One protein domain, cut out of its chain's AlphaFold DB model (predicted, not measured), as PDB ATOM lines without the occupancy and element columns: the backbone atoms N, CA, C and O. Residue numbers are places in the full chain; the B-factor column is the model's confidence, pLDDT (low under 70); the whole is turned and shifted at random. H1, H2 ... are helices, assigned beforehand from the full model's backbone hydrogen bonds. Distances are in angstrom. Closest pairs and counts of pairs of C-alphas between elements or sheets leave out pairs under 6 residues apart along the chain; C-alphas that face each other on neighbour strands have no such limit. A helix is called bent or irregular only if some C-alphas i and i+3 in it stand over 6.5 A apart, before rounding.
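Overview. This is residues 580 to 694 of the 694 residues of an uncharacterized protein of Mycobacterium basiliense (UniProt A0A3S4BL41). Three helices, H1, H2 and H4, make a small up-and-down bundle, each running against the one before it, and the longest helix, H6, crosses H1 and H4 on one side. Short H5 packs on H1, H4 and H6, H3 lies away from the other helices, and residues 689 to 694 stick out. The 115 printed residues hold six named helices, H1 to H6 in order, and no named strand: all helix. The whole is compact, with a radius of gyration of the C-alphas of 14.5 A and spans of 43 by 36 by 30 A.

Along the chain. H1, residues 580 to 598, begins at C-alpha 580 (41.720, 111.914, 38.976) and is 27.6 A long. H2 is residues 600 to 610, irregular, with C-alphas 601 and 604 7.2 A apart; H3 is 615 to 620. H4, 627 to 642, measures 22.7 A; H5 is 652 to 658. H6, 668 to 692, measures 36.5 A and ends at C-alpha 692 (23.768, 111.333, 68.336).

Arrangement. H1 and H4 are the hubs, touching four helices each. H1, with residues 588 to 596 alone, touches H2 in a hairpin, closest at C-alphas 595 and 603, 5.6 A. H2 touches H4 at a shallow tilt of 15 degrees, opposite ways, closest at C-alphas 607 and 637, 6.2 A. H6, with residues 673 to 684 alone, touches H1 at a steep tilt of 42 degrees, closest at C-alphas 681 and 593, 5.1 A. Every O i to N i+4 pair is within hydrogen-bond range in H1, H3, H4, H5 and H6; in H2, 5 of 7.

Size, cuts and confidence. C-alphas 627 and 694, the farthest apart, are 44.4 A apart. The printed part has no cut and no long link. Confidence is under 70 at residues 645 to 648, 661 to 664 and 690 to 694.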
ATOM      1  N   GLU A 580      40.669 112.259  38.015       94.94
ATOM      2  CA  GLU A 580      41.720 111.914  38.976       94.94
ATOM      3  C   GLU A 580      41.933 113.079  39.948       94.94
ATOM      4  O   GLU A 580      41.866 112.890  41.164       94.94
ATOM      5  N   ASP A 581      42.079 114.299  39.430       95.94
ATOM      6  CA  ASP A 581      42.208 115.517  40.226       95.94
ATOM      7  C   ASP A 581      40.957 115.768  41.086       95.94
ATOM      8  O   ASP A 581      41.080 116.129  42.261       95.94
ATOM      9  N   LEU A 582      39.749 115.520  40.558       95.00
ATOM     10  CA  LEU A 582      38.509 115.584  41.342       95.00
ATOM     11  C   LEU A 582      38.502 114.559  42.484       95.00
ATOM     12  O   LEU A 582      38.109 114.887  43.608       95.00
ATOM     13  N   THR A 583      38.958 113.334  42.216       95.31
ATOM     14  CA  THR A 583      39.064 112.263  43.216       95.31
ATOM     15  C   THR A 583      40.019 112.668  44.339       95.31
ATOM     16  O   THR A 583      39.685 112.536  45.522       95.31
ATOM     17  N   ILE A 584      41.182 113.222  43.987       96.88
ATOM     18  CA  ILE A 584      42.183 113.686  44.953       96.88
ATOM     19  C   ILE A 584      41.634 114.858  45.772       96.88
ATOM     20  O   ILE A 584      41.676 114.814  47.004       96.88
ATOM     21  N   LEU A 585      41.059 115.876  45.120       97.00
ATOM     22  CA  LEU A 585      40.441 117.021  45.792       97.00
ATOM     23  C   LEU A 585      39.357 116.570  46.781       97.00
ATOM     24  O   LEU A 585      39.326 117.046  47.916       97.00
ATOM     25  N   THR A 586      38.515 115.615  46.385       94.88
ATOM     26  CA  THR A 586      37.463 115.050  47.240       94.88
ATOM     27  C   THR A 586      38.045 114.325  48.453       94.88
ATOM     28  O   THR A 586      37.564 114.510  49.572       94.88
ATOM     29  N   GLY A 587      39.124 113.555  48.275       95.00
ATOM     30  CA  GLY A 587      39.830 112.891  49.373       95.00
ATOM     31  C   GLY A 587      40.408 113.868  50.407       95.00
ATOM     32  O   GLY A 587      40.326 113.601  51.615       95.00
ATOM     33  N   TRP A 588      40.938 115.009  49.952       96.69
ATOM     34  CA  TRP A 588      41.425 116.093  50.814       96.69
ATOM     35  C   TRP A 588      40.287 116.866  51.487       96.69
ATOM     36  O   TRP A 588      40.360 117.108  52.691       96.69
ATOM     37  N   ALA A 589      39.215 117.192  50.763       94.94
ATOM     38  CA  ALA A 589      38.028 117.837  51.324       94.94
ATOM     39  C   ALA A 589      37.383 116.977  52.426       94.94
ATOM     40  O   ALA A 589      37.031 117.480  53.493       94.94
ATOM     41  N   GLN A 590      37.341 115.657  52.234       92.94
ATOM     42  CA  GLN A 590      36.898 114.722  53.264       92.94
ATOM     43  C   GLN A 590      37.802 114.761  54.507       92.94
ATOM     44  O   GLN A 590      37.308 114.756  55.632       92.94
ATOM     45  N   ALA A 591      39.126 114.826  54.339       93.56
ATOM     46  CA  ALA A 591      40.036 114.960  55.475       93.56
ATOM     47  C   ALA A 591      39.844 116.296  56.216       93.56
ATOM     48  O   ALA A 591      39.940 116.333  57.442       93.56
ATOM     49  N   VAL A 592      39.527 117.379  55.496       94.38
ATOM     50  CA  VAL A 592      39.170 118.681  56.086       94.38
ATOM     51  C   VAL A 592      37.885 118.566  56.901       94.38
ATOM     52  O   VAL A 592      37.857 119.018  58.043       94.38
ATOM     53  N   ALA A 593      36.852 117.910  56.367       91.94
ATOM     54  CA  ALA A 593      35.606 117.657  57.088       91.94
ATOM     55  C   ALA A 593      35.825 116.795  58.345       91.94
ATOM     56  O   ALA A 593      35.247 117.071  59.396       91.94
ATOM     57  N   GLU A 594      36.694 115.782  58.270       90.62
ATOM     58  CA  GLU A 594      37.097 114.982  59.429       90.62
ATOM     59  C   GLU A 594      37.794 115.840  60.491       90.62
ATOM     60  O   GLU A 594      37.401 115.780  61.654       90.62
ATOM     61  N   ALA A 595      38.778 116.653  60.096       91.88
ATOM     62  CA  ALA A 595      39.540 117.504  61.004       91.88
ATOM     63  C   ALA A 595      38.671 118.599  61.646       91.88
ATOM     64  O   ALA A 595      38.744 118.788  62.853       91.88
ATOM     65  N   LEU A 596      37.781 119.259  60.899       91.50
ATOM     66  CA  LEU A 596      36.834 120.238  61.458       91.50
ATOM     67  C   LEU A 596      35.893 119.626  62.505       91.50
ATOM     68  O   LEU A 596      35.437 120.328  63.405       91.50
ATOM     69  N   ALA A 597      35.593 118.331  62.387       88.19
ATOM     70  CA  ALA A 597      34.694 117.631  63.294       88.19
ATOM     71  C   ALA A 597      35.345 117.205  64.623       88.19
ATOM     72  O   ALA A 597      34.619 117.052  65.602       88.19
ATOM     73  N   CYS A 598      36.662 116.968  64.668       86.12
ATOM     74  CA  CYS A 598      37.336 116.418  65.859       86.12
ATOM     75  C   CYS A 598      38.608 117.157  66.307       86.12
ATOM     76  O   CYS A 598      38.981 117.055  67.468       86.12
ATOM     77  N   ALA A 599      39.281 117.884  65.416       88.81
ATOM     78  CA  ALA A 599      40.544 118.574  65.674       88.81
ATOM     79  C   ALA A 599      40.641 119.872  64.838       88.81
ATOM     80  O   ALA A 599      41.529 119.993  63.986       88.81
ATOM     81  N   PRO A 600      39.729 120.847  65.038       88.88
ATOM     82  CA  PRO A 600      39.614 122.030  64.178       88.88
ATOM     83  C   PRO A 600      40.902 122.865  64.107       88.88
ATOM     84  O   PRO A 600      41.224 123.415  63.053       88.88
ATOM     85  N   ASP A 601      41.702 122.882  65.177       88.31
ATOM     86  CA  ASP A 601      42.994 123.582  65.228       88.31
ATOM     87  C   ASP A 601      44.046 123.005  64.262       88.31
ATOM     88  O   ASP A 601      45.009 123.681  63.897       88.31
ATOM     89  N   GLN A 602      43.871 121.760  63.809       89.44
ATOM     90  CA  GLN A 602      44.803 121.071  62.912       89.44
ATOM     91  C   GLN A 602      44.443 121.223  61.427       89.44
ATOM     92  O   GLN A 602      45.206 120.800  60.557       89.44
ATOM     93  N   VAL A 603      43.303 121.839  61.101       92.06
ATOM     94  CA  VAL A 603      42.797 121.929  59.720       92.06
ATOM     95  C   VAL A 603      43.767 122.677  58.800       92.06
ATOM     96  O   VAL A 603      43.999 122.257  57.667       92.06
ATOM     97  N   LEU A 604      44.396 123.750  59.286       91.12
ATOM     98  CA  LEU A 604      45.372 124.507  58.495       91.12
ATOM     99  C   LEU A 604      46.681 123.736  58.277       91.12
ATOM    100  O   LEU A 604      47.318 123.898  57.235       91.12
ATOM    101  N   VAL A 605      47.072 122.888  59.234       90.94
ATOM    102  CA  VAL A 605      48.226 121.984  59.092       90.94
ATOM    103  C   VAL A 605      47.922 120.933  58.027       90.94
ATOM    104  O   VAL A 605      48.739 120.705  57.140       90.94
ATOM    105  N   LEU A 606      46.718 120.355  58.056       93.50
ATOM    106  CA  LEU A 606      46.253 119.418  57.037       93.50
ATOM    107  C   LEU A 606      46.243 120.046  55.632       93.50
ATOM    108  O   LEU A 606      46.751 119.440  54.694       93.50
ATOM    109  N   LEU A 607      45.706 121.257  55.471       94.50
ATOM    110  CA  LEU A 607      45.670 121.939  54.170       94.50
ATOM    111  C   LEU A 607      47.075 122.251  53.635       94.50
ATOM    112  O   LEU A 607      47.300 122.207  52.426       94.50
ATOM    113  N   ALA A 608      48.048 122.503  54.515       93.69
ATOM    114  CA  ALA A 608      49.443 122.659  54.112       93.69
ATOM    115  C   ALA A 608      50.052 121.360  53.549       93.69
ATOM    116  O   ALA A 608      50.927 121.433  52.690       93.69
ATOM    117  N   GLU A 609      49.582 120.185  53.986       94.88
ATOM    118  CA  GLU A 609      50.007 118.881  53.448       94.88
ATOM    119  C   GLU A 609      49.462 118.588  52.045       94.88
ATOM    120  O   GLU A 609      50.079 117.809  51.315       94.88
ATOM    121  N   ALA A 610      48.344 119.214  51.667       95.69
ATOM    122  CA  ALA A 610      47.718 119.053  50.355       95.69
ATOM    123  C   ALA A 610      48.441 119.838  49.247       95.69
ATOM    124  O   ALA A 610      48.378 119.450  48.078       95.69
ATOM    125  N   ARG A 611      49.128 120.933  49.605       94.06
ATOM    126  CA  ARG A 611      49.817 121.831  48.661       94.06
ATOM    127  C   ARG A 611      50.911 121.105  47.854       94.06
ATOM    128  O   ARG A 611      51.375 120.048  48.290       94.06
ATOM    129  N   PRO A 612      51.333 121.648  46.699       92.94
ATOM    130  CA  PRO A 612      52.499 121.146  45.967       92.94
ATOM    131  C   PRO A 612      53.791 121.175  46.801       92.94
ATOM    132  O   PRO A 612      53.862 121.857  47.828       92.94
ATOM    133  N   ASP A 613      54.806 120.442  46.342       91.00
ATOM    134  CA  ASP A 613      56.180 120.427  46.877       91.00
ATOM    135  C   ASP A 613      56.299 119.876  48.310       91.00
ATOM    136  O   ASP A 613      57.193 120.227  49.089       91.00
ATOM    137  N   ARG A 614      55.390 118.971  48.689       92.50
ATOM    138  CA  ARG A 614      55.448 118.258  49.972       92.50
ATOM    139  C   ARG A 614      56.201 116.944  49.795       92.50
ATOM    140  O   ARG A 614      55.745 116.036  49.107       92.50
ATOM    141  N   GLY A 615      57.317 116.787  50.513       90.88
ATOM    142  CA  GLY A 615      58.235 115.647  50.353       90.88
ATOM    143  C   GLY A 615      57.636 114.248  50.579       90.88
ATOM    144  O   GLY A 615      58.249 113.253  50.195       90.88
ATOM    145  N   TRP A 616      56.434 114.140  51.158       92.50
ATOM    146  CA  TRP A 616      55.757 112.853  51.322       92.50
ATOM    147  C   TRP A 616      55.343 112.229  49.976       92.50
ATOM    148  O   TRP A 616      55.358 111.004  49.873       92.50
ATOM    149  N   ARG A 617      55.045 113.024  48.933       94.81
ATOM    150  CA  ARG A 617      54.706 112.497  47.595       94.81
ATOM    151  C   ARG A 617      55.891 111.795  46.945       94.81
ATOM    152  O   ARG A 617      55.767 110.652  46.508       94.81
ATOM    153  N   ALA A 618      57.063 112.428  47.000       93.69
ATOM    154  CA  ALA A 618      58.319 111.824  46.564       93.69
ATOM    155  C   ALA A 618      58.633 110.533  47.342       93.69
ATOM    156  O   ALA A 618      59.015 109.528  46.740       93.69
ATOM    157  N   ALA A 619      58.402 110.517  48.661       90.56
ATOM    158  CA  ALA A 619      58.589 109.321  49.487       90.56
ATOM    159  C   ALA A 619      57.641 108.165  49.107       90.56
ATOM    160  O   ALA A 619      58.027 106.999  49.197       90.56
ATOM    161  N   LEU A 620      56.421 108.474  48.654       91.06
ATOM    162  CA  LEU A 620      55.457 107.494  48.140       91.06
ATOM    163  C   LEU A 620      55.602 107.213  46.634       91.06
ATOM    164  O   LEU A 620      54.876 106.371  46.114       91.06
ATOM    165  N   LYS A 621      56.546 107.868  45.943       92.19
ATOM    166  CA  LYS A 621      56.776 107.750  44.490       92.19
ATOM    167  C   LYS A 621      55.537 108.072  43.644       92.19
ATOM    168  O   LYS A 621      55.299 107.430  42.623       92.19
ATOM    169  N   ILE A 622      54.764 109.068  44.063       94.69
ATOM    170  CA  ILE A 622      53.625 109.592  43.303       94.69
ATOM    171  C   ILE A 622      53.931 110.987  42.753       94.69
ATOM    172  O   ILE A 622      54.785 111.696  43.286       94.69
ATOM    173  N   ALA A 623      53.245 111.364  41.673       94.12
ATOM    174  CA  ALA A 623      53.417 112.660  41.026       94.12
ATOM    175  C   ALA A 623      52.929 113.822  41.909       94.12
ATOM    176  O   ALA A 623      52.024 113.655  42.730       94.12
ATOM    177  N   GLU A 624      53.509 115.007  41.707       94.81
ATOM    178  CA  GLU A 624      52.980 116.249  42.280       94.81
ATOM    179  C   GLU A 624      51.586 116.580  41.706       94.81
ATOM    180  O   GLU A 624      51.215 116.083  40.636       94.81
ATOM    181  N   PRO A 625      50.776 117.394  42.410       94.50
ATOM    182  CA  PRO A 625      49.501 117.884  41.900       94.50
ATOM    183  C   PRO A 625      49.647 118.582  40.545       94.50
ATOM    184  O   PRO A 625      50.625 119.294  40.310       94.50
ATOM    185  N   SER A 626      48.641 118.431  39.679       95.31
ATOM    186  CA  SER A 626      48.536 119.249  38.470       95.31
ATOM    187  C   SER A 626      48.423 120.738  38.840       95.31
ATOM    188  O   SER A 626      48.084 121.092  39.973       95.31
ATOM    189  N   ALA A 627      48.665 121.638  37.881       95.25
ATOM    190  CA  ALA A 627      48.481 123.072  38.115       95.25
ATOM    191  C   ALA A 627      47.037 123.406  38.548       95.25
ATOM    192  O   ALA A 627      46.844 124.182  39.484       95.25
ATOM    193  N   HIS A 628      46.041 122.764  37.925       95.06
ATOM    194  CA  HIS A 628      44.627 122.956  38.253       95.06
ATOM    195  C   HIS A 628      44.284 122.408  39.645       95.06
ATOM    196  O   HIS A 628      43.604 123.086  40.413       95.06
ATOM    197  N   LEU A 629      44.802 121.232  40.022       96.75
ATOM    198  CA  LEU A 629      44.621 120.685  41.369       96.75
ATOM    199  C   LEU A 629      45.314 121.547  42.434       96.75
ATOM    200  O   LEU A 629      44.749 121.787  43.499       96.75
ATOM    201  N   GLY A 630      46.518 122.052  42.152       96.94
ATOM    202  CA  GLY A 630      47.227 122.976  43.037       96.94
ATOM    203  C   GLY A 630      46.437 124.266  43.286       96.94
ATOM    204  O   GLY A 630      46.329 124.719  44.430       96.94
ATOM    205  N   GLU A 631      45.827 124.826  42.238       97.12
ATOM    206  CA  GLU A 631      44.916 125.968  42.351       97.12
ATOM    207  C   GLU A 631      43.640 125.612  43.131       97.12
ATOM    208  O   GLU A 631      43.238 126.358  44.023       97.12
ATOM    209  N   ALA A 632      43.048 124.442  42.879       97.00
ATOM    210  CA  ALA A 632      41.864 123.959  43.585       97.00
ATOM    211  C   ALA A 632      42.099 123.827  45.102       97.00
ATOM    212  O   ALA A 632      41.298 124.300  45.911       97.00
ATOM    213  N   VAL A 633      43.236 123.242  45.496       97.25
ATOM    214  CA  VAL A 633      43.660 123.119  46.901       97.25
ATOM    215  C   VAL A 633      43.854 124.493  47.540       97.25
ATOM    216  O   VAL A 633      43.449 124.700  48.685       97.25
ATOM    217  N   LYS A 634      44.437 125.452  46.811       96.50
ATOM    218  CA  LYS A 634      44.581 126.832  47.291       96.50
ATOM    219  C   LYS A 634      43.220 127.489  47.526       96.50
ATOM    220  O   LYS A 634      43.026 128.096  48.574       96.50
ATOM    221  N   ILE A 635      42.274 127.338  46.598       95.62
ATOM    222  CA  ILE A 635      40.915 127.875  46.755       95.62
ATOM    223  C   ILE A 635      40.232 127.258  47.982       95.62
ATOM    224  O   ILE A 635      39.625 127.981  48.770       95.62
ATOM    225  N   MET A 636      40.361 125.942  48.183       95.44
ATOM    226  CA  MET A 636      39.817 125.255  49.358       95.44
ATOM    227  C   MET A 636      40.403 125.817  50.663       95.44
ATOM    228  O   MET A 636      39.658 126.097  51.602       95.44
ATOM    229  N   ASP A 637      41.719 126.041  50.711       94.81
ATOM    230  CA  ASP A 637      42.398 126.668  51.851       94.81
ATOM    231  C   ASP A 637      41.911 128.105  52.096       94.81
ATOM    232  O   ASP A 637      41.591 128.464  53.229       94.81
ATOM    233  N   ASP A 638      41.759 128.913  51.045       92.50
ATOM    234  CA  ASP A 638      41.245 130.282  51.152       92.50
ATOM    235  C   ASP A 638      39.800 130.322  51.684       92.50
ATOM    236  O   ASP A 638      39.468 131.192  52.495       92.50
ATOM    237  N   VAL A 639      38.940 129.383  51.267       90.19
ATOM    238  CA  VAL A 639      37.560 129.252  51.777       90.19
ATOM    239  C   VAL A 639      37.566 128.935  53.271       90.19
ATOM    240  O   VAL A 639      36.894 129.618  54.045       90.19
ATOM    241  N   VAL A 640      38.364 127.950  53.696       90.88
ATOM    242  CA  VAL A 640      38.468 127.580  55.113       90.88
ATOM    243  C   VAL A 640      39.034 128.740  55.935       90.88
ATOM    244  O   VAL A 640      38.455 129.094  56.958       90.88
ATOM    245  N   ARG A 641      40.098 129.411  55.481       89.88
ATOM    246  CA  ARG A 641      40.693 130.554  56.198       89.88
ATOM    247  C   ARG A 641      39.724 131.714  56.383       89.88
ATOM    248  O   ARG A 641      39.694 132.298  57.461       89.88
ATOM    249  N   LYS A 642      38.912 132.034  55.371       86.69
ATOM    250  CA  LYS A 642      37.902 133.106  55.455       86.69
ATOM    251  C   LYS A 642      36.804 132.823  56.484       86.69
ATOM    252  O   LYS A 642      36.180 133.767  56.956       86.69
ATOM    253  N   SER A 643      36.572 131.557  56.831       82.31
ATOM    254  CA  SER A 643      35.595 131.162  57.856       82.31
ATOM    255  C   SER A 643      36.125 131.263  59.295       82.31
ATOM    256  O   SER A 643      35.348 131.148  60.243       82.31
ATOM    257  N   ILE A 644      37.430 131.497  59.477       80.19
ATOM    258  CA  ILE A 644      38.063 131.643  60.792       80.19
ATOM    259  C   ILE A 644      37.847 133.076  61.286       80.19
ATOM    260  O   ILE A 644      38.413 134.019  60.736       80.19
ATOM    261  N   ALA A 645      37.059 133.243  62.349       67.69
ATOM    262  CA  ALA A 645      36.963 134.504  63.080       67.69
ATOM    263  C   ALA A 645      37.966 134.485  64.250       67.69
ATOM    264  O   ALA A 645      37.765 133.721  65.197       67.69
ATOM    265  N   PRO A 646      39.041 135.298  64.240       63.38
ATOM    266  CA  PRO A 646      39.971 135.349  65.367       63.38
ATOM    267  C   PRO A 646      39.238 135.783  66.651       63.38
ATOM    268  O   PRO A 646      38.447 136.727  66.582       63.38
ATOM    269  N   PRO A 647      39.488 135.164  67.825       60.50
ATOM    270  CA  PRO A 647      40.511 134.159  68.146       60.50
ATOM    271  C   PRO A 647      40.010 132.693  68.135       60.50
ATOM    272  O   PRO A 647      40.617 131.842  68.777       60.50
ATOM    273  N   VAL A 648      38.891 132.387  67.471       69.69
ATOM    274  CA  VAL A 648      38.210 131.084  67.563       69.69
ATOM    275  C   VAL A 648      38.626 130.156  66.415       69.69
ATOM    276  O   VAL A 648      38.749 130.585  65.267       69.69
ATOM    277  N   ALA A 649      38.828 128.871  66.720       71.81
ATOM    278  CA  ALA A 649      39.057 127.824  65.726       71.81
ATOM    279  C   ALA A 649      37.864 127.696  64.751       71.81
ATOM    280  O   ALA A 649      36.720 127.934  65.154       71.81
ATOM    281  N   PRO A 650      38.076 127.304  63.480       78.88
ATOM    282  CA  PRO A 650      36.970 127.112  62.546       78.88
ATOM    283  C   PRO A 650      36.070 125.963  63.008       78.88
ATOM    284  O   PRO A 650      36.549 124.873  63.310       78.88
ATOM    285  N   THR A 651      34.757 126.184  63.028       83.06
ATOM    286  CA  THR A 651      33.781 125.117  63.286       83.06
ATOM    287  C   THR A 651      33.190 124.611  61.976       83.06
ATOM    288  O   THR A 651      33.039 125.378  61.024       83.06
ATOM    289  N   LEU A 652      32.806 123.330  61.938       85.19
ATOM    290  CA  LEU A 652      32.101 122.721  60.801       85.19
ATOM    291  C   LEU A 652      30.925 123.594  60.318       85.19
ATOM    292  O   LEU A 652      30.804 123.877  59.129       85.19
ATOM    293  N   GLU A 653      30.105 124.084  61.251       86.81
ATOM    294  CA  GLU A 653      28.950 124.938  60.950       86.81
ATOM    295  C   GLU A 653      29.346 126.313  60.394       86.81
ATOM    296  O   GLU A 653      28.688 126.804  59.479       86.81
ATOM    297  N   ALA A 654      30.429 126.928  60.886       85.19
ATOM    298  CA  ALA A 654      30.911 128.205  60.359       85.19
ATOM    299  C   ALA A 654      31.391 128.074  58.906       85.19
ATOM    300  O   ALA A 654      31.088 128.941  58.083       85.19
ATOM    301  N   VAL A 655      32.081 126.976  58.571       86.69
ATOM    302  CA  VAL A 655      32.519 126.711  57.192       86.69
ATOM    303  C   VAL A 655      31.314 126.471  56.279       86.69
ATOM    304  O   VAL A 655      31.219 127.098  55.227       86.69
ATOM    305  N   ILE A 656      30.347 125.643  56.698       86.31
ATOM    306  CA  ILE A 656      29.110 125.405  55.931       86.31
ATOM    307  C   ILE A 656      28.348 126.722  55.702       86.31
ATOM    308  O   ILE A 656      27.939 127.013  54.576       86.31
ATOM    309  N   ALA A 657      28.196 127.554  56.737       84.12
ATOM    310  CA  ALA A 657      27.503 128.838  56.641       84.12
ATOM    311  C   ALA A 657      28.215 129.826  55.701       84.12
ATOM    312  O   ALA A 657      27.554 130.528  54.932       84.12
ATOM    313  N   ALA A 658      29.552 129.854  55.707       81.75
ATOM    314  CA  ALA A 658      30.343 130.686  54.799       81.75
ATOM    315  C   ALA A 658      30.141 130.309  53.318       81.75
ATOM    316  O   ALA A 658      30.289 131.154  52.438       81.75
ATOM    317  N   MET A 659      29.754 129.060  53.044       81.88
ATOM    318  CA  MET A 659      29.540 128.522  51.696       81.88
ATOM    319  C   MET A 659      28.077 128.587  51.229       81.88
ATOM    320  O   MET A 659      27.773 128.171  50.109       81.88
ATOM    321  N   ALA A 660      27.164 129.100  52.062       70.12
ATOM    322  CA  ALA A 660      25.731 129.152  51.770       70.12
ATOM    323  C   ALA A 660      25.332 130.247  50.761       70.12
ATOM    324  O   ALA A 660      24.212 130.225  50.255       70.12
ATOM    325  N   LYS A 661      26.216 131.212  50.469       63.72
ATOM    326  CA  LYS A 661      25.949 132.300  49.516       63.72
ATOM    327  C   LYS A 661      26.791 132.135  48.259       63.72
ATOM    328  O   LYS A 661      28.020 132.145  48.330       63.72
ATOM    329  N   ASP A 662      26.126 132.065  47.111       63.62
ATOM    330  CA  ASP A 662      26.810 132.150  45.828       63.62
ATOM    331  C   ASP A 662      27.459 133.526  45.671       63.62
ATOM    332  O   ASP A 662      26.852 134.566  45.936       63.62
ATOM    333  N   SER A 663      28.729 133.527  45.276       65.88
ATOM    334  CA  SER A 663      29.476 134.756  45.017       65.88
ATOM    335  C   SER A 663      29.324 135.140  43.541       65.88
ATOM    336  O   SER A 663      29.722 134.354  42.677       65.88
ATOM    337  N   PRO A 664      28.776 136.327  43.213       64.31
ATOM    338  CA  PRO A 664      28.698 136.789  41.831       64.31
ATOM    339  C   PRO A 664      30.104 136.873  41.217       64.31
ATOM    340  O   PRO A 664      31.002 137.451  41.825       64.31
ATOM    341  N   GLY A 665      30.302 136.300  40.026       70.44
ATOM    342  CA  GLY A 665      31.592 136.330  39.318       70.44
ATOM    343  C   GLY A 665      32.606 135.255  39.732       70.44
ATOM    344  O   GLY A 665      33.773 135.346  39.361       70.44
ATOM    345  N   GLU A 666      32.189 134.237  40.489       81.44
ATOM    346  CA  GLU A 666      33.050 133.105  40.840       81.44
ATOM    347  C   GLU A 666      33.484 132.290  39.607       81.44
ATOM    348  O   GLU A 666      32.661 131.952  38.745       81.44
ATOM    349  N   THR A 667      34.776 131.943  39.546       88.50
ATOM    350  CA  THR A 667      35.329 131.085  38.490       88.50
ATOM    351  C   THR A 667      34.716 129.685  38.547       88.50
ATOM    352  O   THR A 667      34.263 129.218  39.592       88.50
ATOM    353  N   ILE A 668      34.723 128.984  37.414       86.88
ATOM    354  CA  ILE A 668      34.189 127.620  37.320       86.88
ATOM    355  C   ILE A 668      34.892 126.683  38.321       86.88
ATOM    356  O   ILE A 668      34.229 125.953  39.055       86.88
ATOM    357  N   LEU A 669      36.225 126.765  38.414       91.00
ATOM    358  CA  LEU A 669      37.009 125.971  39.361       91.00
ATOM    359  C   LEU A 669      36.640 126.274  40.820       91.00
ATOM    360  O   LEU A 669      36.469 125.351  41.610       91.00
ATOM    361  N   ALA A 670      36.474 127.548  41.187       90.38
ATOM    362  CA  ALA A 670      36.116 127.913  42.555       90.38
ATOM    363  C   ALA A 670      34.717 127.411  42.948       90.38
ATOM    364  O   ALA A 670      34.539 126.898  44.056       90.38
ATOM    365  N   ARG A 671      33.759 127.448  42.012       87.44
ATOM    366  CA  ARG A 671      32.424 126.871  42.210       87.44
ATOM    367  C   ARG A 671      32.484 125.361  42.432       87.44
ATOM    368  O   ARG A 671      31.854 124.871  43.367       87.44
ATOM    369  N   LEU A 672      33.276 124.644  41.628       88.81
ATOM    370  CA  LEU A 672      33.497 123.204  41.794       88.81
ATOM    371  C   LEU A 672      34.103 122.896  43.170       88.81
ATOM    372  O   LEU A 672      33.560 122.077  43.907       88.81
ATOM    373  N   VAL A 673      35.176 123.595  43.563       92.44
ATOM    374  CA  VAL A 673      35.823 123.424  44.878       92.44
ATOM    375  C   VAL A 673      34.836 123.662  46.020       92.44
ATOM    376  O   VAL A 673      34.796 122.885  46.977       92.44
ATOM    377  N   ARG A 674      33.998 124.701  45.915       88.69
ATOM    378  CA  ARG A 674      32.934 124.960  46.888       88.69
ATOM    379  C   ARG A 674      31.922 123.813  46.926       88.69
ATOM    380  O   ARG A 674      31.564 123.384  48.015       88.69
ATOM    381  N   GLY A 675      31.475 123.305  45.778       87.00
ATOM    382  CA  GLY A 675      30.558 122.162  45.704       87.00
ATOM    383  C   GLY A 675      31.123 120.913  46.385       87.00
ATOM    384  O   GLY A 675      30.474 120.337  47.257       87.00
ATOM    385  N   VAL A 676      32.377 120.564  46.076       90.94
ATOM    386  CA  VAL A 676      33.102 119.424  46.669       90.94
ATOM    387  C   VAL A 676      33.216 119.560  48.193       90.94
ATOM    388  O   VAL A 676      32.837 118.651  48.939       90.94
ATOM    389  N   LEU A 677      33.710 120.704  48.679       91.19
ATOM    390  CA  LEU A 677      33.881 120.931  50.114       91.19
ATOM    391  C   LEU A 677      32.523 120.965  50.838       91.19
ATOM    392  O   LEU A 677      32.382 120.382  51.906       91.19
ATOM    393  N   ARG A 678      31.490 121.571  50.247       87.38
ATOM    394  CA  ARG A 678      30.151 121.633  50.848       87.38
ATOM    395  C   ARG A 678      29.545 120.244  50.979       87.38
ATOM    396  O   ARG A 678      29.075 119.892  52.057       87.38
ATOM    397  N   SER A 679      29.600 119.454  49.907       85.94
ATOM    398  CA  SER A 679      29.069 118.091  49.878       85.94
ATOM    399  C   SER A 679      29.707 117.216  50.962       85.94
ATOM    400  O   SER A 679      28.994 116.623  51.774       85.94
ATOM    401  N   THR A 680      31.040 117.228  51.070       88.62
ATOM    402  CA  THR A 680      31.772 116.449  52.089       88.62
ATOM    403  C   THR A 680      31.480 116.904  53.527       88.62
ATOM    404  O   THR A 680      31.277 116.068  54.411       88.62
ATOM    405  N   LEU A 681      31.388 118.216  53.786       88.62
ATOM    406  CA  LEU A 681      31.028 118.749  55.110       88.62
ATOM    407  C   LEU A 681      29.591 118.383  55.509       88.62
ATOM    408  O   LEU A 681      29.334 118.001  56.652       88.62
ATOM    409  N   GLU A 682      28.644 118.473  54.577       85.31
ATOM    410  CA  GLU A 682      27.244 118.138  54.836       85.31
ATOM    411  C   GLU A 682      27.028 116.632  55.041       85.31
ATOM    412  O   GLU A 682      26.257 116.240  55.920       85.31
ATOM    413  N   GLN A 683      27.721 115.780  54.279       81.62
ATOM    414  CA  GLN A 683      27.716 114.331  54.503       81.62
ATOM    415  C   GLN A 683      28.296 113.991  55.880       81.62
ATOM    416  O   GLN A 683      27.713 113.195  56.623       81.62
ATOM    417  N   ARG A 684      29.384 114.661  56.287       84.94
ATOM    418  CA  ARG A 684      29.943 114.526  57.637       84.94
ATOM    419  C   ARG A 684      28.948 114.939  58.723       84.94
ATOM    420  O   ARG A 684      28.832 114.235  59.726       84.94
ATOM    421  N   ARG A 685      28.213 116.035  58.520       84.31
ATOM    422  CA  ARG A 685      27.159 116.489  59.438       84.31
ATOM    423  C   ARG A 685      26.042 115.449  59.572       84.31
ATOM    424  O   ARG A 685      25.676 115.111  60.694       84.31
ATOM    425  N   ALA A 686      25.551 114.894  58.458       78.56
ATOM    426  CA  ALA A 686      24.545 113.821  58.475       78.56
ATOM    427  C   ALA A 686      25.042 112.584  59.256       78.56
ATOM    428  O   ALA A 686      24.314 112.052  60.093       78.56
ATOM    429  N   ARG A 687      26.325 112.234  59.063       75.50
ATOM    430  CA  ARG A 687      27.210 111.458  59.959       75.50
ATOM    431  C   ARG A 687      26.877 111.606  61.439       75.50
ATOM    432  O   ARG A 687      26.350 110.705  62.089       75.50
ATOM    433  N   GLN A 688      27.240 112.775  61.952       75.69
ATOM    434  CA  GLN A 688      27.204 113.086  63.378       75.69
ATOM    435  C   GLN A 688      25.783 113.035  63.940       75.69
ATOM    436  O   GLN A 688      25.592 112.475  65.015       75.69
ATOM    437  N   THR A 689      24.783 113.524  63.197       73.69
ATOM    438  CA  THR A 689      23.377 113.455  63.628       73.69
ATOM    439  C   THR A 689      22.907 112.007  63.798       73.69
ATOM    440  O   THR A 689      22.327 111.653  64.821       73.69
ATOM    441  N   ARG A 690      23.225 111.119  62.843       67.56
ATOM    442  CA  ARG A 690      22.862 109.693  62.943       67.56
ATOM    443  C   ARG A 690      23.592 108.957  64.071       67.56
ATOM    444  O   ARG A 690      23.225 107.828  64.399       67.56
ATOM    445  N   GLU A 691      24.682 109.518  64.586       64.56
ATOM    446  CA  GLU A 691      25.403 108.980  65.740       64.56
ATOM    447  C   GLU A 691      24.847 109.492  67.067       64.56
ATOM    448  O   GLU A 691      24.869 108.722  68.019       64.56
ATOM    449  N   SER A 692      24.354 110.736  67.127       59.09
ATOM    450  CA  SER A 692      23.768 111.333  68.336       59.09
ATOM    451  C   SER A 692      22.356 110.842  68.656       59.09
ATOM    452  O   SER A 692      21.954 110.892  69.811       59.09
ATOM    453  N   ASP A 693      21.617 110.347  67.660       52.41
ATOM    454  CA  ASP A 693      20.296 109.720  67.850       52.41
ATOM    455  C   ASP A 693      20.392 108.284  68.433       52.41
ATOM    456  O   ASP A 693      19.433 107.511  68.380       52.41
ATOM    457  N   ARG A 694      21.563 107.908  68.965       47.72
ATOM    458  CA  ARG A 694      21.873 106.643  69.645       47.72
ATOM    459  C   ARG A 694      22.308 106.920  71.073       47.72
ATOM    460  O   ARG A 694      21.995 106.065  71.929       47.72
TER     461      ARG A 694